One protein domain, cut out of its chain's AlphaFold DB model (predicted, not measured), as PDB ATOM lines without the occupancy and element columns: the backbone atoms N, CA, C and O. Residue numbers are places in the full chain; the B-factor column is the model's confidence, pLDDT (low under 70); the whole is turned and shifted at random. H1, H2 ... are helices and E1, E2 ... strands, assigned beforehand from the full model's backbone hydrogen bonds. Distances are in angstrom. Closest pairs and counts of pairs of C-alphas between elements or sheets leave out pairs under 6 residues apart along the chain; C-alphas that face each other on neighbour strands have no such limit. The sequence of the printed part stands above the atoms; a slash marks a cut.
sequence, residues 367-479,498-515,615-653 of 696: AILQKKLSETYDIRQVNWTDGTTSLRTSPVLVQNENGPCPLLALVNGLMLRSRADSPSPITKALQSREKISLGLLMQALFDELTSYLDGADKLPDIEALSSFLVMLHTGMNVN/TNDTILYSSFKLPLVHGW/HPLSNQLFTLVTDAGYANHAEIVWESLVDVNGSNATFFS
ATOM      1  N   ALA A 367      -2.271 -64.332  23.814       68.69
ATOM      2  CA  ALA A 367      -3.239 -64.952  24.720       68.69
ATOM      3  C   ALA A 367      -3.201 -64.386  26.157       68.69
ATOM      4  O   ALA A 367      -4.236 -64.350  26.820       68.69
ATOM      5  N   ILE A 368      -2.044 -63.924  26.648       73.94
ATOM      6  CA  ILE A 368      -1.912 -63.328  27.990       73.94
ATOM      7  C   ILE A 368      -2.516 -61.922  28.001       73.94
ATOM      8  O   ILE A 368      -3.295 -61.596  28.897       73.94
ATOM      9  N   LEU A 369      -2.227 -61.115  26.977       76.25
ATOM     10  CA  LEU A 369      -2.792 -59.773  26.841       76.25
ATOM     11  C   LEU A 369      -4.310 -59.827  26.585       76.25
ATOM     12  O   LEU A 369      -5.060 -59.097  27.229       76.25
ATOM     13  N   GLN A 370      -4.794 -60.754  25.749       79.44
ATOM     14  CA  GLN A 370      -6.234 -61.003  25.591       79.44
ATOM     15  C   GLN A 370      -6.901 -61.449  26.899       79.44
ATOM     16  O   GLN A 370      -7.997 -60.977  27.203       79.44
ATOM     17  N   LYS A 371      -6.241 -62.303  27.701       83.88
ATOM     18  CA  LYS A 371      -6.743 -62.673  29.030       83.88
ATOM     19  C   LYS A 371      -6.885 -61.433  29.918       83.88
ATOM     20  O   LYS A 371      -7.986 -61.213  30.410       83.88
ATOM     21  N   LYS A 372      -5.848 -60.593  30.039       82.62
ATOM     22  CA  LYS A 372      -5.917 -59.324  30.795       82.62
ATOM     23  C   LYS A 372      -7.057 -58.415  30.325       82.62
ATOM     24  O   LYS A 372      -7.866 -57.963  31.124       82.62
ATOM     25  N   LEU A 373      -7.193 -58.189  29.015       86.06
ATOM     26  CA  LEU A 373      -8.270 -57.354  28.461       86.06
ATOM     27  C   LEU A 373      -9.683 -57.916  28.719       86.06
ATOM     28  O   LEU A 373     -10.658 -57.161  28.638       86.06
ATOM     29  N   SER A 374      -9.798 -59.211  29.037       88.25
ATOM     30  CA  SER A 374     -11.048 -59.879  29.420       88.25
ATOM     31  C   SER A 374     -11.358 -59.849  30.924       88.25
ATOM     32  O   SER A 374     -12.484 -60.176  31.295       88.25
ATOM     33  N   GLU A 375     -10.418 -59.439  31.785       89.19
ATOM     34  CA  GLU A 375     -10.631 -59.329  33.237       89.19
ATOM     35  C   GLU A 375     -11.692 -58.253  33.537       89.19
ATOM     36  O   GLU A 375     -11.737 -57.209  32.877       89.19
ATOM     37  N   THR A 376     -12.610 -58.534  34.473       91.19
ATOM     38  CA  THR A 376     -13.839 -57.741  34.679       91.19
ATOM     39  C   THR A 376     -13.957 -57.141  36.069       91.19
ATOM     40  O   THR A 376     -13.770 -57.842  37.061       91.19
ATOM     41  N   TYR A 377     -14.419 -55.895  36.123       92.12
ATOM     42  CA  TYR A 377     -14.745 -55.170  37.347       92.12
ATOM     43  C   TYR A 377     -16.245 -55.156  37.609       92.12
ATOM     44  O   TYR A 377     -17.035 -54.964  36.682       92.12
ATOM     45  N   ASP A 378     -16.615 -55.302  38.877       93.38
ATOM     46  CA  ASP A 378     -17.963 -55.077  39.390       93.38
ATOM     47  C   ASP A 378     -18.261 -53.568  39.489       93.38
ATOM     48  O   ASP A 378     -17.391 -52.763  39.834       93.38
ATOM     49  N   ILE A 379     -19.496 -53.179  39.165       94.38
ATOM     50  CA  ILE A 379     -19.963 -51.788  39.143       94.38
ATOM     51  C   ILE A 379     -21.088 -51.624  40.162       94.38
ATOM     52  O   ILE A 379     -22.136 -52.264  40.070       94.38
ATOM     53  N   ARG A 380     -20.898 -50.701  41.103       93.19
ATOM     54  CA  ARG A 380     -21.906 -50.289  42.082       93.19
ATOM     55  C   ARG A 380     -22.480 -48.934  41.685       93.19
ATOM     56  O   ARG A 380     -21.741 -47.985  41.450       93.19
ATOM     57  N   GLN A 381     -23.804 -48.819  41.662       93.56
ATOM     58  CA  GLN A 381     -24.474 -47.524  41.534       93.56
ATOM     59  C   GLN A 381     -24.518 -46.850  42.914       93.56
ATOM     60  O   GLN A 381     -25.086 -47.414  43.852       93.56
ATOM     61  N   VAL A 382     -23.930 -45.661  43.054       94.31
ATOM     62  CA  VAL A 382     -23.985 -44.860  44.291       94.31
ATOM     63  C   VAL A 382     -24.836 -43.609  44.090       94.31
ATOM     64  O   VAL A 382     -24.697 -42.899  43.095       94.31
ATOM     65  N   ASN A 383     -25.725 -43.331  45.044       94.69
ATOM     66  CA  ASN A 383     -26.528 -42.108  45.076       94.69
ATOM     67  C   ASN A 383     -25.838 -41.091  45.981       94.69
ATOM     68  O   ASN A 383     -25.694 -41.346  47.177       94.69
ATOM     69  N   TRP A 384     -25.418 -39.953  45.431       94.88
ATOM     70  CA  TRP A 384     -24.632 -38.963  46.162       94.88
ATOM     71  C   TRP A 384     -24.874 -37.526  45.694       94.88
ATOM     72  O   TRP A 384     -25.465 -37.273  44.648       94.88
ATOM     73  N   THR A 385     -24.434 -36.567  46.495       93.69
ATOM     74  CA  THR A 385     -24.384 -35.138  46.179       93.69
ATOM     75  C   THR A 385     -23.076 -34.579  46.732       93.69
ATOM     76  O   THR A 385     -22.487 -35.152  47.636       93.69
ATOM     77  N   ASP A 386     -22.625 -33.449  46.209       89.38
ATOM     78  CA  ASP A 386     -21.552 -32.615  46.770       89.38
ATOM     79  C   ASP A 386     -22.075 -31.636  47.847       89.38
ATOM     80  O   ASP A 386     -21.317 -30.835  48.393       89.38
ATOM     81  N   GLY A 387     -23.373 -31.677  48.162       86.62
ATOM     82  CA  GLY A 387     -24.041 -30.772  49.098       86.62
ATOM     83  C   GLY A 387     -24.463 -29.432  48.485       86.62
ATOM     84  O   GLY A 387     -25.116 -28.645  49.168       86.62
ATOM     85  N   THR A 388     -24.131 -29.161  47.217       87.25
ATOM     86  CA  THR A 388     -24.562 -27.949  46.488       87.25
ATOM     87  C   THR A 388     -25.444 -28.267  45.279       87.25
ATOM     88  O   THR A 388     -26.251 -27.432  44.872       87.25
ATOM     89  N   THR A 389     -25.345 -29.482  44.736       87.25
ATOM     90  CA  THR A 389     -26.160 -29.996  43.629       87.25
ATOM     91  C   THR A 389     -27.231 -30.990  44.097       87.25
ATOM     92  O   THR A 389     -27.217 -31.498  45.220       87.25
ATOM     93  N   SER A 390     -28.187 -31.298  43.219       89.44
ATOM     94  CA  SER A 390     -29.160 -32.374  43.435       89.44
ATOM     95  C   SER A 390     -28.486 -33.743  43.575       89.44
ATOM     96  O   SER A 390     -27.508 -34.021  42.881       89.44
ATOM     97  N   LEU A 391     -29.073 -34.626  44.391       92.19
ATOM     98  CA  LEU A 391     -28.683 -36.036  44.482       92.19
ATOM     99  C   LEU A 391     -28.631 -36.680  43.081       92.19
ATOM    100  O   LEU A 391     -29.616 -36.638  42.343       92.19
ATOM    101  N   ARG A 392     -27.486 -37.271  42.732       91.88
ATOM    102  CA  ARG A 392     -27.204 -37.932  41.453       91.88
ATOM    103  C   ARG A 392     -26.766 -39.378  41.666       91.88
ATOM    104  O   ARG A 392     -26.078 -39.692  42.634       91.88
ATOM    105  N   THR A 393     -27.156 -40.251  40.743       92.88
ATOM    106  CA  THR A 393     -26.665 -41.633  40.682       92.88
ATOM    107  C   THR A 393     -25.423 -41.680  39.798       92.88
ATOM    108  O   THR A 393     -25.466 -41.220  38.656       92.88
ATOM    109  N   SER A 394     -24.330 -42.241  40.306       93.81
ATOM    110  CA  SER A 394     -23.090 -42.452  39.556       93.81
ATOM    111  C   SER A 394     -22.667 -43.922  39.641       93.81
ATOM    112  O   SER A 394     -22.669 -44.473  40.743       93.81
ATOM    113  N   PRO A 395     -22.270 -44.564  38.528       94.44
ATOM    114  CA  PRO A 395     -21.578 -45.842  38.589       94.44
ATOM    115  C   PRO A 395     -20.163 -45.648  39.154       94.44
ATOM    116  O   PRO A 395     -19.461 -44.702  38.791       94.44
ATOM    117  N   VAL A 396     -19.751 -46.561  40.025       94.69
ATOM    118  CA  VAL A 396     -18.443 -46.620  40.687       94.69
ATOM    119  C   VAL A 396     -17.900 -48.041  40.542       94.69
ATOM    120  O   VAL A 396     -18.625 -49.009  40.776       94.69
ATOM    121  N   LEU A 397     -16.634 -48.174  40.146       94.50
ATOM    122  CA  LEU A 397     -15.936 -49.459  40.123       94.50
ATOM    123  C   LEU A 397     -15.631 -49.926  41.546       94.50
ATOM    124  O   LEU A 397     -15.116 -49.159  42.365       94.50
ATOM    125  N   VAL A 398     -15.920 -51.198  41.800       91.75
ATOM    126  CA  VAL A 398     -15.747 -51.873  43.086       91.75
ATOM    127  C   VAL A 398     -14.414 -52.626  43.101       91.75
ATOM    128  O   VAL A 398     -14.070 -53.327  42.148       91.75
ATOM    129  N   GLN A 399     -13.664 -52.489  44.191       86.81
ATOM    130  CA  GLN A 399     -12.388 -53.155  44.424       86.81
ATOM    131  C   GLN A 399     -12.609 -54.458  45.203       86.81
ATOM    132  O   GLN A 399     -13.084 -54.445  46.336       86.81
ATOM    133  N   ASN A 400     -12.218 -55.583  44.603       78.62
ATOM    134  CA  ASN A 400     -12.031 -56.852  45.313       78.62
ATOM    135  C   ASN A 400     -10.671 -56.854  46.041       78.62
ATOM    136  O   ASN A 400      -9.799 -56.047  45.718       78.62
ATOM    137  N   GLU A 401     -10.456 -57.770  46.988       64.25
ATOM    138  CA  GLU A 401      -9.177 -57.905  47.704       64.25
ATOM    139  C   GLU A 401      -7.998 -58.045  46.711       64.25
ATOM    140  O   GLU A 401      -8.018 -58.899  45.824       64.25
ATOM    141  N   ASN A 402      -6.993 -57.166  46.828       62.91
ATOM    142  CA  ASN A 402      -5.866 -56.990  45.888       62.91
ATOM    143  C   ASN A 402      -6.215 -56.509  44.455       62.91
ATOM    144  O   ASN A 402      -5.383 -56.593  43.555       62.91
ATOM    145  N   GLY A 403      -7.414 -55.964  44.220       66.75
ATOM    146  CA  GLY A 403      -7.780 -55.343  42.938       66.75
ATOM    147  C   GLY A 403      -7.024 -54.028  42.650       66.75
ATOM    148  O   GLY A 403      -6.568 -53.372  43.590       66.75
ATOM    149  N   PRO A 404      -6.915 -53.597  41.376       79.69
ATOM    150  CA  PRO A 404      -6.073 -52.467  40.966       79.69
ATOM    151  C   PRO A 404      -6.605 -51.090  41.381       79.69
ATOM    152  O   PRO A 404      -7.264 -50.381  40.615       79.69
ATOM    153  N   CYS A 405      -6.249 -50.669  42.593       88.00
ATOM    154  CA  CYS A 405      -6.597 -49.349  43.106       88.00
ATOM    155  C   CYS A 405      -6.153 -48.148  42.233       88.00
ATOM    156  O   CYS A 405      -6.946 -47.209  42.177       88.00
ATOM    157  N   PRO A 406      -5.025 -48.127  41.477       92.75
ATOM    158  CA  PRO A 406      -4.672 -46.953  40.668       92.75
ATOM    159  C   PRO A 406      -5.689 -46.689  39.548       92.75
ATOM    160  O   PRO A 406      -6.139 -45.555  39.364       92.75
ATOM    161  N   LEU A 407      -6.083 -47.749  38.830       93.00
ATOM    162  CA  LEU A 407      -7.064 -47.693  37.743       93.00
ATOM    163  C   LEU A 407      -8.480 -47.443  38.273       93.00
ATOM    164  O   LEU A 407      -9.226 -46.651  37.695       93.00
ATOM    165  N   LEU A 408      -8.848 -48.084  39.386       93.62
ATOM    166  CA  LEU A 408     -10.164 -47.903  39.998       93.62
ATOM    167  C   LEU A 408     -10.329 -46.482  40.540       93.62
ATOM    168  O   LEU A 408     -11.341 -45.843  40.257       93.62
ATOM    169  N   ALA A 409      -9.328 -45.954  41.247       95.06
ATOM    170  CA  ALA A 409      -9.354 -44.587  41.749       95.06
ATOM    171  C   ALA A 409      -9.395 -43.563  40.606       95.06
ATOM    172  O   ALA A 409     -10.174 -42.612  40.695       95.06
ATOM    173  N   LEU A 410      -8.638 -43.784  39.519       94.81
ATOM    174  CA  LEU A 410      -8.670 -42.954  38.309       94.81
ATOM    175  C   LEU A 410     -10.087 -42.884  37.724       94.81
ATOM    176  O   LEU A 410     -10.657 -41.800  37.595       94.81
ATOM    177  N   VAL A 411     -10.678 -44.041  37.409       95.19
ATOM    178  CA  VAL A 411     -12.019 -44.135  36.809       95.19
ATOM    179  C   VAL A 411     -13.072 -43.529  37.731       95.19
ATOM    180  O   VAL A 411     -13.892 -42.734  37.278       95.19
ATOM    181  N   ASN A 412     -13.027 -43.841  39.024       96.06
ATOM    182  CA  ASN A 412     -13.963 -43.300  40.005       96.06
ATOM    183  C   ASN A 412     -13.794 -41.779  40.175       96.06
ATOM    184  O   ASN A 412     -14.784 -41.057  40.283       96.06
ATOM    185  N   GLY A 413     -12.566 -41.260  40.099       96.00
ATOM    186  CA  GLY A 413     -12.292 -39.823  40.083       96.00
ATOM    187  C   GLY A 413     -12.886 -39.118  38.861       96.00
ATOM    188  O   GLY A 413     -13.522 -38.071  39.001       96.00
ATOM    189  N   LEU A 414     -12.747 -39.711  37.669       94.50
ATOM    190  CA  LEU A 414     -13.361 -39.201  36.436       94.50
ATOM    191  C   LEU A 414     -14.892 -39.238  36.536       94.50
ATOM    192  O   LEU A 414     -15.558 -38.249  36.230       94.50
ATOM    193  N   MET A 415     -15.440 -40.349  37.030       93.69
ATOM    194  CA  MET A 415     -16.875 -40.563  37.199       93.69
ATOM    195  C   MET A 415     -17.531 -39.531  38.116       93.69
ATOM    196  O   MET A 415     -18.563 -38.964  37.759       93.69
ATOM    197  N   LEU A 416     -16.943 -39.259  39.283       93.12
ATOM    198  CA  LEU A 416     -17.516 -38.316  40.250       93.12
ATOM    199  C   LEU A 416     -17.335 -36.846  39.827       93.12
ATOM    200  O   LEU A 416     -18.131 -35.987  40.221       93.12
ATOM    201  N   ARG A 417     -16.321 -36.565  38.995       90.50
ATOM    202  CA  ARG A 417     -16.095 -35.267  38.338       90.50
ATOM    203  C   ARG A 417     -17.040 -35.021  37.154       90.50
ATOM    204  O   ARG A 417     -17.291 -33.861  36.821       90.50
ATOM    205  N   SER A 418     -17.553 -36.075  36.517       86.69
ATOM    206  CA  SER A 418     -18.484 -35.970  35.388       86.69
ATOM    207  C   SER A 418     -19.789 -35.283  35.815       86.69
ATOM    208  O   SER A 418     -20.329 -35.544  36.895       86.69
ATOM    209  N   ARG A 419     -20.296 -34.364  34.988       81.62
ATOM    210  CA  ARG A 419     -21.494 -33.578  35.319       81.62
ATOM    211  C   ARG A 419     -22.768 -34.337  34.955       81.62
ATOM    212  O   ARG A 419     -22.842 -34.999  33.924       81.62
ATOM    213  N   ALA A 420     -23.810 -34.172  35.770       76.81
ATOM    214  CA  ALA A 420     -25.096 -34.846  35.571       76.81
ATOM    215  C   ALA A 420     -25.868 -34.383  34.314       76.81
ATOM    216  O   ALA A 420     -26.724 -35.115  33.826       76.81
ATOM    217  N   ASP A 421     -25.573 -33.188  33.788       80.50
ATOM    218  CA  ASP A 421     -26.159 -32.638  32.554       80.50
ATOM    219  C   ASP A 421     -25.439 -33.103  31.275       80.50
ATOM    220  O   ASP A 421     -26.015 -33.087  30.188       80.50
ATOM    221  N   SER A 422     -24.180 -33.523  31.399       83.56
ATOM    222  CA  SER A 422     -23.255 -33.762  30.292       83.56
ATOM    223  C   SER A 422     -22.390 -35.003  30.566       83.56
ATOM    224  O   SER A 422     -21.174 -34.896  30.727       83.56
ATOM    225  N   PRO A 423     -22.997 -36.210  30.612       84.19
ATOM    226  CA  PRO A 423     -22.288 -37.445  30.938       84.19
ATOM    227  C   PRO A 423     -21.168 -37.719  29.931       84.19
ATOM    228  O   PRO A 423     -21.409 -37.866  28.726       84.19
ATOM    229  N   SER A 424     -19.937 -37.797  30.427       89.19
ATOM    230  CA  SER A 424     -18.735 -38.021  29.620       89.19
ATOM    231  C   SER A 424     -18.629 -39.477  29.105       89.19
ATOM    232  O   SER A 424     -19.445 -40.325  29.498       89.19
ATOM    233  N   PRO A 425     -17.709 -39.799  28.172       90.88
ATOM    234  CA  PRO A 425     -17.561 -41.153  27.626       90.88
ATOM    235  C   PRO A 425     -17.453 -42.264  28.679       90.88
ATOM    236  O   PRO A 425     -18.156 -43.273  28.555       90.88
ATOM    237  N   ILE A 426     -16.686 -42.062  29.759       92.06
ATOM    238  CA  ILE A 426     -16.557 -43.056  30.838       92.06
ATOM    239  C   ILE A 426     -17.894 -43.293  31.563       92.06
ATOM    240  O   ILE A 426     -18.267 -44.438  31.821       92.06
ATOM    241  N   THR A 427     -18.688 -42.233  31.763       91.06
ATOM    242  CA  THR A 427     -20.040 -42.319  32.343       91.06
ATOM    243  C   THR A 427     -20.954 -43.170  31.474       91.06
ATOM    244  O   THR A 427     -21.557 -44.128  31.957       91.06
ATOM    245  N   LYS A 428     -21.008 -42.880  30.170       90.88
ATOM    246  CA  LYS A 428     -21.839 -43.619  29.205       90.88
ATOM    247  C   LYS A 428     -21.448 -45.098  29.107       90.88
ATOM    248  O   LYS A 428     -22.318 -45.943  28.910       90.88
ATOM    249  N   ALA A 429     -20.163 -45.419  29.266       92.31
ATOM    250  CA  ALA A 429     -19.664 -46.791  29.238       92.31
ATOM    251  C   ALA A 429     -19.998 -47.606  30.503       92.31
ATOM    252  O   ALA A 429     -20.001 -48.836  30.437       92.31
ATOM    253  N   LEU A 430     -20.271 -46.960  31.639       93.81
ATOM    254  CA  LEU A 430     -20.504 -47.627  32.927       93.81
ATOM    255  C   LEU A 430     -21.976 -47.608  33.373       93.81
ATOM    256  O   LEU A 430     -22.428 -48.540  34.032       93.81
ATOM    257  N   GLN A 431     -22.744 -46.581  33.000       90.56
ATOM    258  CA  GLN A 431     -24.053 -46.274  33.595       90.56
ATOM    259  C   GLN A 431     -25.111 -47.386  33.474       90.56
ATOM    260  O   GLN A 431     -25.966 -47.496  34.347       90.56
ATOM    261  N   SER A 432     -25.059 -48.216  32.429       88.75
ATOM    262  CA  SER A 432     -26.022 -49.300  32.164       88.75
ATOM    263  C   SER A 432     -25.476 -50.710  32.431       88.75
ATOM    264  O   SER A 432     -26.061 -51.690  31.966       88.75
ATOM    265  N   ARG A 433     -24.345 -50.835  33.138       92.81
ATOM    266  CA  ARG A 433     -23.637 -52.106  33.342       92.81
ATOM    267  C   ARG A 433     -23.494 -52.452  34.823       92.81
ATOM    268  O   ARG A 433     -23.217 -51.586  35.643       92.81
ATOM    269  N   GLU A 434     -23.604 -53.743  35.129       93.38
ATOM    270  CA  GLU A 434     -23.189 -54.336  36.413       93.38
ATOM    271  C   GLU A 434     -21.706 -54.741  36.394       93.38
ATOM    272  O   GLU A 434     -21.065 -54.789  37.440       93.38
ATOM    273  N   LYS A 435     -21.148 -55.019  35.203       94.25
ATOM    274  CA  LYS A 435     -19.732 -55.356  34.989       94.25
ATOM    275  C   LYS A 435     -19.159 -54.735  33.720       94.25
ATOM    276  O   LYS A 435     -19.862 -54.588  32.718       94.25
ATOM    277  N   ILE A 436     -17.864 -54.429  33.735       93.81
ATOM    278  CA  ILE A 436     -17.093 -53.974  32.564       93.81
ATOM    279  C   ILE A 436     -15.757 -54.721  32.488       93.81
ATOM    280  O   ILE A 436     -15.136 -54.965  33.518       93.81
ATOM    281  N   SER A 437     -15.308 -55.086  31.285       92.94
ATOM    282  CA  SER A 437     -13.970 -55.654  31.075       92.94
ATOM    283  C   SER A 437     -12.906 -54.569  30.909       92.94
ATOM    284  O   SER A 437     -13.215 -53.475  30.425       92.94
ATOM    285  N   LEU A 438     -11.646 -54.876  31.237       90.19
ATOM    286  CA  LEU A 438     -10.510 -53.964  31.059       90.19
ATOM    287  C   LEU A 438     -10.462 -53.373  29.639       90.19
ATOM    288  O   LEU A 438     -10.322 -52.163  29.499       90.19
ATOM    289  N   GLY A 439     -10.654 -54.177  28.589       90.62
ATOM    290  CA  GLY A 439     -10.636 -53.677  27.206       90.62
ATOM    291  C   GLY A 439     -11.747 -52.664  26.884       90.62
ATOM    292  O   GLY A 439     -11.510 -51.694  26.167       90.62
ATOM    293  N   LEU A 440     -12.949 -52.836  27.451       92.44
ATOM    294  CA  LEU A 440     -14.045 -51.867  27.302       92.44
ATOM    295  C   LEU A 440     -13.830 -50.612  28.158       92.44
ATOM    296  O   LEU A 440     -14.250 -49.525  27.761       92.44
ATOM    297  N   LEU A 441     -13.186 -50.763  29.316       92.12
ATOM    298  CA  LEU A 441     -12.822 -49.666  30.207       92.12
ATOM    299  C   LEU A 441     -11.719 -48.794  29.588       92.12
ATOM    300  O   LEU A 441     -11.849 -47.574  29.562       92.12
ATOM    301  N   MET A 442     -10.686 -49.415  29.012       90.50
ATOM    302  CA  MET A 442      -9.621 -48.734  28.271       90.50
ATOM    303  C   MET A 442     -10.174 -47.935  27.092       90.50
ATOM    304  O   MET A 442      -9.852 -46.758  26.976       90.50
ATOM    305  N   GLN A 443     -11.052 -48.519  26.262       90.19
ATOM    306  CA  GLN A 443     -11.693 -47.776  25.167       90.19
ATOM    307  C   GLN A 443     -12.407 -46.520  25.683       90.19
ATOM    308  O   GLN A 443     -12.217 -45.440  25.137       90.19
ATOM    309  N   ALA A 444     -13.181 -46.641  26.765       92.50
ATOM    310  CA  ALA A 444     -13.893 -45.507  27.344       92.50
ATOM    311  C   ALA A 444     -12.952 -44.430  27.923       92.50
ATOM    312  O   ALA A 444     -13.294 -43.252  27.886       92.50
ATOM    313  N   LEU A 445     -11.765 -44.812  28.413       91.44
ATOM    314  CA  LEU A 445     -10.718 -43.889  28.865       91.44
ATOM    315  C   LEU A 445      -9.999 -43.183  27.699       91.44
ATOM    316  O   LEU A 445      -9.699 -41.996  27.816       91.44
ATOM    317  N   PHE A 446      -9.777 -43.858  26.565       89.44
ATOM    318  CA  PHE A 446      -9.298 -43.212  25.333       89.44
ATOM    319  C   PHE A 446     -10.332 -42.228  24.774       89.44
ATOM    320  O   PHE A 446      -9.979 -41.103  24.412       89.44
ATOM    321  N   ASP A 447     -11.609 -42.619  24.743       89.06
ATOM    322  CA  ASP A 447     -12.709 -41.754  24.310       89.06
ATOM    323  C   ASP A 447     -12.830 -40.519  25.239       89.06
ATOM    324  O   ASP A 447     -13.021 -39.399  24.760       89.06
ATOM    325  N   GLU A 448     -12.661 -40.696  26.558       89.25
ATOM    326  CA  GLU A 448     -12.647 -39.615  27.560       89.25
ATOM    327  C   GLU A 448     -11.472 -38.644  27.343       89.25
ATOM    328  O   GLU A 448     -11.703 -37.441  27.242       89.25
ATOM    329  N   LEU A 449     -10.236 -39.139  27.199       86.69
ATOM    330  CA  LEU A 449      -9.061 -38.297  26.918       86.69
ATOM    331  C   LEU A 449      -9.211 -37.516  25.611       86.69
ATOM    332  O   LEU A 449      -8.924 -36.322  25.569       86.69
ATOM    333  N   THR A 450      -9.721 -38.166  24.563       85.38
ATOM    334  CA  THR A 450      -9.989 -37.522  23.267       85.38
ATOM    335  C   THR A 450     -11.027 -36.398  23.403       85.38
ATOM    336  O   THR A 450     -10.968 -35.418  22.665       85.38
ATOM    337  N   SER A 451     -11.941 -36.484  24.378       83.31
ATOM    338  CA  SER A 451     -12.923 -35.428  24.669       83.31
ATOM    339  C   SER A 451     -12.369 -34.224  25.447       83.31
ATOM    340  O   SER A 451     -13.055 -33.207  25.537       83.31
ATOM    341  N   TYR A 452     -11.143 -34.306  25.982       74.56
ATOM    342  CA  TYR A 452     -10.458 -33.188  26.649       74.56
ATOM    343  C   TYR A 452      -9.517 -32.399  25.722       74.56
ATOM    344  O   TYR A 452      -8.990 -31.369  26.142       74.56
ATOM    345  N   LEU A 453      -9.288 -32.857  24.486       69.12
ATOM    346  CA  LEU A 453      -8.374 -32.202  23.547       69.12
ATOM    347  C   LEU A 453      -9.027 -31.020  22.818       69.12
ATOM    348  O   LEU A 453      -9.411 -31.120  21.651       69.12
ATOM    349  N   ASP A 454      -9.054 -29.861  23.476       60.06
ATOM    350  CA  ASP A 454      -8.962 -28.602  22.734       60.06
ATOM    351  C   ASP A 454      -7.607 -28.567  22.001       60.06
ATOM    352  O   ASP A 454      -6.570 -28.912  22.571       60.06
ATOM    353  N   GLY A 455      -7.619 -28.179  20.720       56.12
ATOM    354  CA  GLY A 455      -6.593 -28.515  19.711       56.12
ATOM    355  C   GLY A 455      -5.174 -27.936  19.864       56.12
ATOM    356  O   GLY A 455      -4.461 -27.842  18.867       56.12
ATOM    357  N   ALA A 456      -4.772 -27.533  21.068       55.53
ATOM    358  CA  ALA A 456      -3.392 -27.225  21.443       55.53
ATOM    359  C   ALA A 456      -2.740 -28.340  22.289       55.53
ATOM    360  O   ALA A 456      -1.519 -28.496  22.238       55.53
ATOM    361  N   ASP A 457      -3.526 -29.133  23.028       65.50
ATOM    362  CA  ASP A 457      -3.005 -30.265  23.799       65.50
ATOM    363  C   ASP A 457      -2.702 -31.448  22.866       65.50
ATOM    364  O   ASP A 457      -3.554 -31.917  22.107       65.50
ATOM    365  N   LYS A 458      -1.471 -31.961  22.930       67.62
ATOM    366  CA  LYS A 458      -1.074 -33.178  22.216       67.62
ATOM    367  C   LYS A 458      -1.509 -34.399  23.032       67.62
ATOM    368  O   LYS A 458      -1.144 -34.504  24.202       67.62
ATOM    369  N   LEU A 459      -2.219 -35.346  22.411       69.50
ATOM    370  CA  LEU A 459      -2.473 -36.654  23.027       69.50
ATOM    371  C   LEU A 459      -1.125 -37.311  23.411       69.50
ATOM    372  O   LEU A 459      -0.189 -37.254  22.599       69.50
ATOM    373  N   PRO A 460      -0.995 -37.946  24.593       77.44
ATOM    374  CA  PRO A 460       0.114 -38.863  24.841       77.44
ATOM    375  C   PRO A 460       0.149 -39.965  23.773       77.44
ATOM    376  O   PRO A 460      -0.855 -40.240  23.111       77.44
ATOM    377  N   ASP A 461       1.308 -40.600  23.601       82.62
ATOM    378  CA  ASP A 461       1.418 -41.725  22.677       82.62
ATOM    379  C   ASP A 461       0.419 -42.838  23.043       82.62
ATOM    380  O   ASP A 461       0.265 -43.198  24.211       82.62
ATOM    381  N   ILE A 462      -0.276 -43.361  22.031       81.56
ATOM    382  CA  ILE A 462      -1.372 -44.316  22.204       81.56
ATOM    383  C   ILE A 462      -0.822 -45.674  22.646       81.56
ATOM    384  O   ILE A 462      -1.451 -46.333  23.475       81.56
ATOM    385  N   GLU A 463       0.350 -46.089  22.153       85.25
ATOM    386  CA  GLU A 463       0.961 -47.362  22.544       85.25
ATOM    387  C   GLU A 463       1.452 -47.308  23.997       85.25
ATOM    388  O   GLU A 463       1.059 -48.156  24.809       85.25
ATOM    389  N   ALA A 464       2.196 -46.262  24.369       86.31
ATOM    390  CA  ALA A 464       2.617 -45.998  25.744       86.31
ATOM    391  C   ALA A 464       1.421 -45.895  26.706       86.31
ATOM    392  O   ALA A 464       1.393 -46.587  27.723       86.31
ATOM    393  N   LEU A 465       0.392 -45.110  26.367       84.38
ATOM    394  CA  LEU A 465      -0.828 -44.975  27.170       84.38
ATOM    395  C   LEU A 465      -1.591 -46.306  27.295       84.38
ATOM    396  O   LEU A 465      -2.127 -46.615  28.358       84.38
ATOM    397  N   SER A 466      -1.630 -47.121  26.239       85.25
ATOM    398  CA  SER A 466      -2.274 -48.438  26.286       85.25
ATOM    399  C   SER A 466      -1.523 -49.419  27.192       85.25
ATOM    400  O   SER A 466      -2.147 -50.108  28.002       85.25
ATOM    401  N   SER A 467      -0.191 -49.412  27.120       87.81
ATOM    402  CA  SER A 467       0.696 -50.219  27.960       87.81
ATOM    403  C   SER A 467       0.586 -49.795  29.424       87.81
ATOM    404  O   SER A 467       0.432 -50.639  30.305       87.81
ATOM    405  N   PHE A 468       0.550 -48.486  29.671       89.38
ATOM    406  CA  PHE A 468       0.319 -47.878  30.976       89.38
ATOM    407  C   PHE A 468      -1.043 -48.265  31.568       89.38
ATOM    408  O   PHE A 468      -1.100 -48.715  32.707       89.38
ATOM    409  N   LEU A 469      -2.143 -48.203  30.810       86.94
ATOM    410  CA  LEU A 469      -3.459 -48.633  31.310       86.94
ATOM    411  C   LEU A 469      -3.522 -50.144  31.622       86.94
ATOM    412  O   LEU A 469      -4.191 -50.540  32.579       86.94
ATOM    413  N   VAL A 470      -2.796 -50.985  30.876       86.81
ATOM    414  CA  VAL A 470      -2.617 -52.417  31.198       86.81
ATOM    415  C   VAL A 470      -1.715 -52.617  32.424       86.81
ATOM    416  O   VAL A 470      -1.922 -53.565  33.188       86.81
ATOM    417  N   MET A 471      -0.744 -51.729  32.647       89.00
ATOM    418  CA  MET A 471       0.093 -51.710  33.846       89.00
ATOM    419  C   MET A 471      -0.708 -51.289  35.083       89.00
ATOM    420  O   MET A 471      -0.581 -51.971  36.097       89.00
ATOM    421  N   LEU A 472      -1.604 -50.293  34.994       88.12
ATOM    422  CA  LEU A 472      -2.465 -49.868  36.111       88.12
ATOM    423  C   LEU A 472      -3.369 -50.996  36.647       88.12
ATOM    424  O   LEU A 472      -3.781 -50.927  37.803       88.12
ATOM    425  N   HIS A 473      -3.654 -52.042  35.855       81.25
ATOM    426  CA  HIS A 473      -4.331 -53.269  36.318       81.25
ATOM    427  C   HIS A 473      -3.442 -54.125  37.254       81.25
ATOM    428  O   HIS A 473      -3.933 -54.939  38.033       81.25
ATOM    429  N   THR A 474      -2.123 -53.971  37.189       82.31
ATOM    430  CA  THR A 474      -1.150 -54.660  38.056       82.31
ATOM    431  C   THR A 474      -0.537 -53.761  39.132       82.31
ATOM    432  O   THR A 474      -0.076 -54.282  40.140       82.31
ATOM    433  N   GLY A 475      -0.554 -52.438  38.955       84.56
ATOM    434  CA  GLY A 475      -0.040 -51.457  39.913       84.56
ATOM    435  C   GLY A 475       0.426 -50.171  39.224       84.56
ATOM    436  O   GLY A 475       0.350 -50.041  38.007       84.56
ATOM    437  N   MET A 476       0.921 -49.214  40.002       89.75
ATOM    438  CA  MET A 476       1.636 -48.042  39.493       89.75
ATOM    439  C   MET A 476       2.730 -47.704  40.496       89.75
ATOM    440  O   MET A 476       2.414 -47.534  41.673       89.75
ATOM    441  N   ASN A 477       3.989 -47.631  40.056       87.50
ATOM    442  CA  ASN A 477       5.047 -47.150  40.938       87.50
ATOM    443  C   ASN A 477       4.923 -45.632  41.085       87.50
ATOM    444  O   ASN A 477       4.707 -44.927  40.097       87.50
ATOM    445  N   VAL A 478       5.052 -45.129  42.308       94.06
ATOM    446  CA  VAL A 478       5.050 -43.695  42.599       94.06
ATOM    447  C   VAL A 478       6.058 -43.404  43.697       94.06
ATOM    448  O   VAL A 478       6.071 -44.067  44.728       94.06
ATOM    449  N   ASN A 479       6.880 -42.382  43.485       96.25
ATOM    450  CA  ASN A 479       7.907 -41.977  44.434       96.25
ATOM    451  C   ASN A 479       7.513 -40.626  45.072       96.25
ATOM    452  O   ASN A 479       7.776 -39.576  44.477       96.25
ATOM    453  N   THR A 498       7.832 -38.993  36.681       92.06
ATOM    454  CA  THR A 498       8.111 -40.164  35.845       92.06
ATOM    455  C   THR A 498       7.147 -40.215  34.658       92.06
ATOM    456  O   THR A 498       6.081 -39.593  34.665       92.06
ATOM    457  N   ASN A 499       7.481 -41.011  33.636       90.25
ATOM    458  CA  ASN A 499       6.582 -41.262  32.499       90.25
ATOM    459  C   ASN A 499       5.181 -41.706  32.957       90.25
ATOM    460  O   ASN A 499       4.178 -41.263  32.401       90.25
ATOM    461  N   ASP A 500       5.111 -42.519  34.013       91.00
ATOM    462  CA  ASP A 500       3.862 -43.022  34.581       91.00
ATOM    463  C   ASP A 500       3.035 -41.894  35.212       91.00
ATOM    464  O   ASP A 500       1.834 -41.784  34.951       91.00
ATOM    465  N   THR A 501       3.659 -40.990  35.976       91.88
ATOM    466  CA  THR A 501       2.949 -39.830  36.539       91.88
ATOM    467  C   THR A 501       2.524 -38.829  35.461       91.88
ATOM    468  O   THR A 501       1.454 -38.235  35.582       91.88
ATOM    469  N   ILE A 502       3.298 -38.676  34.378       90.56
ATOM    470  CA  ILE A 502       2.939 -37.841  33.214       90.56
ATOM    471  C   ILE A 502       1.729 -38.435  32.467       90.56
ATOM    472  O   ILE A 502       0.781 -37.723  32.112       90.56
ATOM    473  N   LEU A 503       1.701 -39.754  32.261       90.38
ATOM    474  CA  LEU A 503       0.551 -40.436  31.661       90.38
ATOM    475  C   LEU A 503      -0.684 -40.373  32.575       90.38
ATOM    476  O   LEU A 503      -1.791 -40.139  32.086       90.38
ATOM    477  N   TYR A 504      -0.516 -40.463  33.899       91.44
ATOM    478  CA  TYR A 504      -1.609 -40.254  34.858       91.44
ATOM    479  C   TYR A 504      -2.138 -38.807  34.835       91.44
ATOM    480  O   TYR A 504      -3.353 -38.580  34.827       91.44
ATOM    481  N   SER A 505      -1.249 -37.809  34.765       90.06
ATOM    482  CA  SER A 505      -1.620 -36.384  34.750       90.06
ATOM    483  C   SER A 505      -2.385 -35.972  33.485       90.06
ATOM    484  O   SER A 505      -3.172 -35.021  33.524       90.06
ATOM    485  N   SER A 506      -2.253 -36.732  32.392       90.00
ATOM    486  CA  SER A 506      -2.984 -36.518  31.133       90.00
ATOM    487  C   SER A 506      -4.511 -36.568  31.312       90.00
ATOM    488  O   SER A 506      -5.234 -35.824  30.651       90.00
ATOM    489  N   PHE A 507      -5.017 -37.339  32.284       89.94
ATOM    490  CA  PHE A 507      -6.437 -37.374  32.675       89.94
ATOM    491  C   PHE A 507      -6.903 -36.124  33.456       89.94
ATOM    492  O   PHE A 507      -8.075 -36.004  33.840       89.94
ATOM    493  N   LYS A 508      -5.990 -35.175  33.703       91.12
ATOM    494  CA  LYS A 508      -6.187 -33.909  34.427       91.12
ATOM    495  C   LYS A 508      -6.744 -34.089  35.849       91.12
ATOM    496  O   LYS A 508      -7.432 -33.203  36.357       91.12
ATOM    497  N   LEU A 509      -6.544 -35.250  36.478       92.88
ATOM    498  CA  LEU A 509      -6.919 -35.515  37.871       92.88
ATOM    499  C   LEU A 509      -5.693 -35.310  38.774       92.88
ATOM    500  O   LEU A 509      -4.673 -35.945  38.518       92.88
ATOM    501  N   PRO A 510      -5.765 -34.467  39.821       95.19
ATOM    502  CA  PRO A 510      -4.650 -34.305  40.749       95.19
ATOM    503  C   PRO A 510      -4.380 -35.609  41.504       95.19
ATOM    504  O   PRO A 510      -5.244 -36.072  42.251       95.19
ATOM    505  N   LEU A 511      -3.189 -36.173  41.318       96.50
ATOM    506  CA  LEU A 511      -2.636 -37.232  42.158       96.50
ATOM    507  C   LEU A 511      -1.842 -36.567  43.291       96.50
ATOM    508  O   LEU A 511      -1.010 -35.702  43.026       96.50
ATOM    509  N   VAL A 512      -2.142 -36.917  44.542       97.00
ATOM    510  CA  VAL A 512      -1.632 -36.238  45.745       97.00
ATOM    511  C   VAL A 512      -1.288 -37.235  46.852       97.00
ATOM    512  O   VAL A 512      -1.867 -38.319  46.922       97.00
ATOM    513  N   HIS A 513      -0.404 -36.851  47.771       97.38
ATOM    514  CA  HIS A 513      -0.207 -37.553  49.046       97.38
ATOM    515  C   HIS A 513      -0.128 -36.563  50.219       97.38
ATOM    516  O   HIS A 513       0.013 -35.352  50.036       97.38
ATOM    517  N   GLY A 514      -0.251 -37.090  51.440       97.06
ATOM    518  CA  GLY A 514      -0.130 -36.336  52.696       97.06
ATOM    519  C   GLY A 514       1.075 -36.759  53.538       97.06
ATOM    520  O   GLY A 514       1.077 -36.570  54.750       97.06
ATOM    521  N   TRP A 515       2.078 -37.390  52.929       97.56
ATOM    522  CA  TRP A 515       3.289 -37.836  53.623       97.56
ATOM    523  C   TRP A 515       4.342 -36.731  53.569       97.56
ATOM    524  O   TRP A 515       5.207 -36.746  52.705       97.56
ATOM    525  N   HIS A 615     -15.237 -31.922  50.816       96.88
ATOM    526  CA  HIS A 615     -16.628 -31.487  50.889       96.88
ATOM    527  C   HIS A 615     -16.736 -29.949  50.918       96.88
ATOM    528  O   HIS A 615     -16.149 -29.322  51.798       96.88
ATOM    529  N   PRO A 616     -17.522 -29.296  50.035       96.25
ATOM    530  CA  PRO A 616     -17.510 -27.838  49.908       96.25
ATOM    531  C   PRO A 616     -18.064 -27.096  51.134       96.25
ATOM    532  O   PRO A 616     -17.518 -26.065  51.512       96.25
ATOM    533  N   LEU A 617     -19.118 -27.621  51.779       94.62
ATOM    534  CA  LEU A 617     -19.713 -26.993  52.971       94.62
ATOM    535  C   LEU A 617     -18.903 -27.226  54.263       94.62
ATOM    536  O   LEU A 617     -18.566 -26.267  54.951       94.62
ATOM    537  N   SER A 618     -18.580 -28.481  54.609       95.06
ATOM    538  CA  SER A 618     -17.866 -28.812  55.856       95.06
ATOM    539  C   SER A 618     -16.341 -28.667  55.774       95.06
ATOM    540  O   SER A 618     -15.684 -28.692  56.809       95.06
ATOM    541  N   ASN A 619     -15.774 -28.537  54.567       95.31
ATOM    542  CA  ASN A 619     -14.333 -28.554  54.271       95.31
ATOM    543  C   ASN A 619     -13.574 -29.827  54.698       95.31
ATOM    544  O   ASN A 619     -12.355 -29.888  54.540       95.31
ATOM    545  N   GLN A 620     -14.282 -30.859  55.163       96.31
ATOM    546  CA  GLN A 620     -13.710 -32.153  55.535       96.31
ATOM    547  C   GLN A 620     -13.318 -32.979  54.301       96.31
ATOM    548  O   GLN A 620     -13.893 -32.826  53.217       96.31
ATOM    549  N   LEU A 621     -12.344 -33.868  54.490       98.12
ATOM    550  CA  LEU A 621     -11.877 -34.813  53.481       98.12
ATOM    551  C   LEU A 621     -12.578 -36.166  53.629       98.12
ATOM    552  O   LEU A 621     -12.746 -36.670  54.741       98.12
ATOM    553  N   PHE A 622     -12.939 -36.765  52.497       98.06
ATOM    554  CA  PHE A 622     -13.589 -38.069  52.419       98.06
ATOM    555  C   PHE A 622     -12.950 -38.930  51.330       98.06
ATOM    556  O   PHE A 622     -12.726 -38.454  50.216       98.06
ATOM    557  N   THR A 623     -12.705 -40.203  51.623       97.62
ATOM    558  CA  THR A 623     -12.334 -41.214  50.625       97.62
ATOM    559  C   THR A 623     -13.564 -42.004  50.193       97.62
ATOM    560  O   THR A 623     -14.393 -42.385  51.023       97.62
ATOM    561  N   LEU A 624     -13.710 -42.228  48.887       97.44
ATOM    562  CA  LEU A 624     -14.798 -43.026  48.318       97.44
ATOM    563  C   LEU A 624     -14.671 -44.489  48.757       97.44
ATOM    564  O   LEU A 624     -13.605 -45.079  48.599       97.44
ATOM    565  N   VAL A 625     -15.758 -45.085  49.248       95.62
ATOM    566  CA  VAL A 625     -15.776 -46.499  49.642       95.62
ATOM    567  C   VAL A 625     -15.974 -47.384  48.413       95.62
ATOM    568  O   VAL A 625     -17.035 -47.387  47.785       95.62
ATOM    569  N   THR A 626     -14.931 -48.140  48.089       93.94
ATOM    570  CA  THR A 626     -14.799 -49.001  46.911       93.94
ATOM    571  C   THR A 626     -14.732 -50.491  47.245       93.94
ATOM    572  O   THR A 626     -14.956 -51.286  46.341       93.94
ATOM    573  N   ASP A 627     -14.442 -50.890  48.488       91.12
ATOM    574  CA  ASP A 627     -14.353 -52.304  48.904       91.12
ATOM    575  C   ASP A 627     -15.664 -53.088  48.646       91.12
ATOM    576  O   ASP A 627     -16.758 -52.694  49.070       91.12
ATOM    577  N   ALA A 628     -15.539 -54.230  47.960       87.62
ATOM    578  CA  ALA A 628     -16.611 -55.179  47.659       87.62
ATOM    579  C   ALA A 628     -17.353 -55.712  48.897       87.62
ATOM    580  O   ALA A 628     -18.535 -56.054  48.795       87.62
ATOM    581  N   GLY A 629     -16.724 -55.721  50.077       87.69
ATOM    582  CA  GLY A 629     -17.385 -56.025  51.350       87.69
ATOM    583  C   GLY A 629     -18.603 -55.133  51.634       87.69
ATOM    584  O   GLY A 629     -19.556 -55.571  52.282       87.69
ATOM    585  N   TYR A 630     -18.634 -53.919  51.070       88.50
ATOM    586  CA  TYR A 630     -19.745 -52.972  51.190       88.50
ATOM    587  C   TYR A 630     -20.771 -53.041  50.049       88.50
ATOM    588  O   TYR A 630     -21.674 -52.206  50.000       88.50
ATOM    589  N   ALA A 631     -20.719 -54.043  49.164       82.88
ATOM    590  CA  ALA A 631     -21.690 -54.191  48.070       82.88
ATOM    591  C   ALA A 631     -23.155 -54.276  48.555       82.88
ATOM    592  O   ALA A 631     -24.053 -53.749  47.901       82.88
ATOM    593  N   ASN A 632     -23.393 -54.879  49.727       84.31
ATOM    594  CA  ASN A 632     -24.719 -54.956  50.359       84.31
ATOM    595  C   ASN A 632     -25.107 -53.691  51.153       84.31
ATOM    596  O   ASN A 632     -26.261 -53.556  51.555       84.31
ATOM    597  N   HIS A 633     -24.163 -52.774  51.379       89.81
ATOM    598  CA  HIS A 633     -24.332 -51.549  52.163       89.81
ATOM    599  C   HIS A 633     -24.459 -50.341  51.235       89.81
ATOM    600  O   HIS A 633     -23.560 -49.503  51.126       89.81
ATOM    601  N   ALA A 634     -25.596 -50.255  50.540       89.00
ATOM    602  CA  ALA A 634     -25.896 -49.167  49.608       89.00
ATOM    603  C   ALA A 634     -25.756 -47.773  50.255       89.00
ATOM    604  O   ALA A 634     -25.389 -46.816  49.571       89.00
ATOM    605  N   GLU A 635     -25.992 -47.683  51.564       92.69
ATOM    606  CA  GLU A 635     -25.859 -46.500  52.408       92.69
ATOM    607  C   GLU A 635     -24.413 -46.083  52.731       92.69
ATOM    608  O   GLU A 635     -24.217 -44.937  53.113       92.69
ATOM    609  N   ILE A 636     -23.401 -46.946  52.570       95.62
ATOM    610  CA  ILE A 636     -21.990 -46.615  52.852       95.62
ATOM    611  C   ILE A 636     -21.307 -46.156  51.561       95.62
ATOM    612  O   ILE A 636     -20.955 -46.983  50.719       95.62
ATOM    613  N   VAL A 637     -21.131 -44.846  51.375       96.81
ATOM    614  CA  VAL A 637     -20.523 -44.258  50.159       96.81
ATOM    615  C   VAL A 637     -19.164 -43.619  50.448       96.81
ATOM    616  O   VAL A 637     -18.265 -43.707  49.618       96.81
ATOM    617  N   TRP A 638     -18.994 -43.011  51.621       97.44
ATOM    618  CA  TRP A 638     -17.792 -42.259  51.984       97.44
ATOM    619  C   TRP A 638     -17.230 -42.699  53.339       97.44
ATOM    620  O   TRP A 638     -17.988 -43.031  54.251       97.44
ATOM    621  N   GLU A 639     -15.910 -42.644  53.486       96.75
ATOM    622  CA  GLU A 639     -15.178 -42.755  54.755       96.75
ATOM    623  C   GLU A 639     -14.499 -41.411  55.051       96.75
ATOM    624  O   GLU A 639     -13.947 -40.784  54.145       96.75
ATOM    625  N   SER A 640     -14.560 -40.930  56.293       97.00
ATOM    626  CA  SER A 640     -13.979 -39.638  56.676       97.00
ATOM    627  C   SER A 640     -12.471 -39.728  56.946       97.00
ATOM    628  O   SER A 640     -12.001 -40.497  57.786       97.00
ATOM    629  N   LEU A 641     -11.694 -38.886  56.259       96.88
ATOM    630  CA  LEU A 641     -10.243 -38.790  56.424       96.88
ATOM    631  C   LEU A 641      -9.916 -37.736  57.494       96.88
ATOM    632  O   LEU A 641      -9.593 -36.585  57.190       96.88
ATOM    633  N   VAL A 642     -10.060 -38.141  58.757       93.81
ATOM    634  CA  VAL A 642      -9.918 -37.266  59.939       93.81
ATOM    635  C   VAL A 642      -8.642 -37.496  60.751       93.81
ATOM    636  O   VAL A 642      -8.246 -36.601  61.492       93.81
ATOM    637  N   ASP A 643      -7.986 -38.653  60.621       91.69
ATOM    638  CA  ASP A 643      -6.749 -38.960  61.343       91.69
ATOM    639  C   ASP A 643      -5.762 -39.848  60.559       91.69
ATOM    640  O   ASP A 643      -6.077 -40.501  59.559       91.69
ATOM    641  N   VAL A 644      -4.516 -39.850  61.042       92.00
ATOM    642  CA  VAL A 644      -3.370 -40.536  60.426       92.00
ATOM    643  C   VAL A 644      -3.523 -42.062  60.425       92.00
ATOM    644  O   VAL A 644      -3.073 -42.715  59.489       92.00
ATOM    645  N   ASN A 645      -4.206 -42.638  61.417       87.56
ATOM    646  CA  ASN A 645      -4.260 -44.090  61.637       87.56
ATOM    647  C   ASN A 645      -5.648 -44.737  61.438       87.56
ATOM    648  O   ASN A 645      -5.767 -45.951  61.597       87.56
ATOM    649  N   GLY A 646      -6.683 -43.967  61.089       85.06
ATOM    650  CA  GLY A 646      -8.040 -44.469  60.848       85.06
ATOM    651  C   GLY A 646      -8.845 -44.796  62.112       85.06
ATOM    652  O   GLY A 646      -9.888 -45.435  62.009       85.06
ATOM    653  N   SER A 647      -8.399 -44.399  63.311       86.19
ATOM    654  CA  SER A 647      -9.083 -44.754  64.571       86.19
ATOM    655  C   SER A 647     -10.387 -43.981  64.789       86.19
ATOM    656  O   SER A 647     -11.283 -44.475  65.471       86.19
ATOM    657  N   ASN A 648     -10.481 -42.771  64.234       88.12
ATOM    658  CA  ASN A 648     -11.657 -41.898  64.294       88.12
ATOM    659  C   ASN A 648     -12.400 -41.821  62.943       88.12
ATOM    660  O   ASN A 648     -13.396 -41.101  62.827       88.12
ATOM    661  N   ALA A 649     -11.931 -42.561  61.930       91.00
ATOM    662  CA  ALA A 649     -12.594 -42.671  60.639       91.00
ATOM    663  C   ALA A 649     -14.016 -43.229  60.806       91.00
ATOM    664  O   ALA A 649     -14.278 -44.146  61.587       91.00
ATOM    665  N   THR A 650     -14.960 -42.631  60.087       94.25
ATOM    666  CA  THR A 650     -16.393 -42.923  60.192       94.25
ATOM    667  C   THR A 650     -17.029 -42.967  58.810       94.25
ATOM    668  O   THR A 650     -16.593 -42.268  57.895       94.25
ATOM    669  N   PHE A 651     -18.056 -43.802  58.651       95.81
ATOM    670  CA  PHE A 651     -18.734 -44.016  57.372       95.81
ATOM    671  C   PHE A 651     -19.935 -43.089  57.198       95.81
ATOM    672  O   PHE A 651     -20.610 -42.744  58.168       95.81
ATOM    673  N   PHE A 652     -20.201 -42.693  55.955       96.56
ATOM    674  CA  PHE A 652     -21.228 -41.723  55.588       96.56
ATOM    675  C   PHE A 652     -21.991 -42.140  54.324       96.56
ATOM    676  O   PHE A 652     -21.443 -42.771  53.412       96.56
ATOM    677  N   SER A 653     -23.252 -41.711  54.253       96.31
ATOM    678  CA  SER A 653     -24.066 -41.746  53.039       96.31
ATOM    679  C   SER A 653     -23.550 -40.782  51.976       96.31
ATOM    680  O   SER A 653     -22.810 -39.842  52.266       96.31
TER     681      SER A 653
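What this domain is: This is residues 367 to 479, 498 to 515 and 615 to 653 of the 696 residues of the protein "DUF544 domain-containing protein, variant" of Blastomyces gilchristii (strain SLH14081) (UniProt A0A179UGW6). The model is a rounded body built round one helix, H2, which runs through its middle; the long hairpin E1 and E2 covers one side of it, with E2 nearest to H2. H3 and H4, side by side, lie on another side of H2, with H3 touching it, and one end of H5 meets one end of H2 at Leu 472 and Leu 407, with H6 beyond H5, the small hairpin E5 and E6 set off from the larger sheet, and H1 at a far corner. The printed part has 170 residues with six named helices and six named strands, in the order H1 E1 E2 H2 H3 E3 H4 H5 H6 E4 E5 E6. The class is mixed, helices and strands; one sheet runs E2 E1 E3 and the other E5 E6, both antiparallel. The whole is compact, with a radius of gyration of the C-alphas of 16.4 A and spans of 43 by 37 by 36 A.

Where its parts are: H1 is residues 367 to 374 and begins with C-alpha 367 at (-3.239, -64.952, 24.720). E1, residues 376 to 384, is the longest strand, 24.5 A, and E2 is residues 392 to 397, 16.2 A. H2, residues 405 to 417, is 17.6 A long, with C-alpha 405 at (-6.597, -49.349, 43.106). H3 is residues 425 to 430, E3 residues 435 to 437, and H4 residues 438 to 450, 18.2 A. H5 is residues 462 to 472, 15.0 A, and H6 is residues 499 to 505. E4 is residues 511 to 513, E5 residues 621 to 624, and E6 residues 638 to 640, ending with C-alpha 640 at (-13.979, -39.638, 56.676).

How they stand to each other: E1 is the inner strand of its sheet, and its pairing is staggered: residues 379 to 384 pair with E2 and 376 to 378 with E3. In the hairpin E1 and E2, N 382 and O 394 are 2.9 A apart, within hydrogen-bond range; between E1 and E3, N 377 and O 436 are 2.9 A apart. H2 is on this sheet at a height of 7.9 A, over E2 and along the strands, at 10 degrees to E2 on the local plane; their closest C-alphas are those of Val 396 and Asn 412, 5.6 A. H3 is at the sheet's level, and H4 only grazes the sheet with residues 438 to 441. H3 and H4 touch at a shallow tilt of 25 degrees, opposite ways; their closest C-alphas, those of Ile 426 and Ala 444, are 5.0 A apart. H2 touches H3 with residues 411 to 415 alone, closest at the C-alphas of Met 415 and Thr 427, 6.1 A. H2 and H5 only just touch, with 3 pairs of C-alphas within 8 A, and only at their ends, closest at Leu 407 and Leu 472, 5.3 A between C-alphas. H5 and H6 only just touch, also with 3 pairs, about perpendicular at 87 degrees; the C-alphas of Leu 465 and Leu 503 are closest, 6.5 A. H1 touches H4, whose residues 438 to 439 alone take part; the closest C-alphas, those of Leu 373 and Gly 439, are 4.5 A apart. In the hairpin E5 and E6, N 623 and O 639 are 2.9 A apart. H2 and E5 are near each other, while E4 pairs with no named strand. In the six helices every O i to N i+4 pair is within hydrogen-bond range.

The domain as a whole: The two C-alphas farthest apart are those of Ala 367 and Leu 617, 50.1 A. Residues 480 to 497 are not printed, and C-alphas 479 and 498 are 8.8 A apart across that cut; residues 516 to 614 are not printed either, with 21.1 A between C-alphas 515 and 615. Of the links that are printed whole, H4 to H5 and E5 to E6 are long. The mean pLDDT of the printed part is 88.7, and 11 residues are under 70: residue 367, residues 401 to 403 and residues 453 to 459.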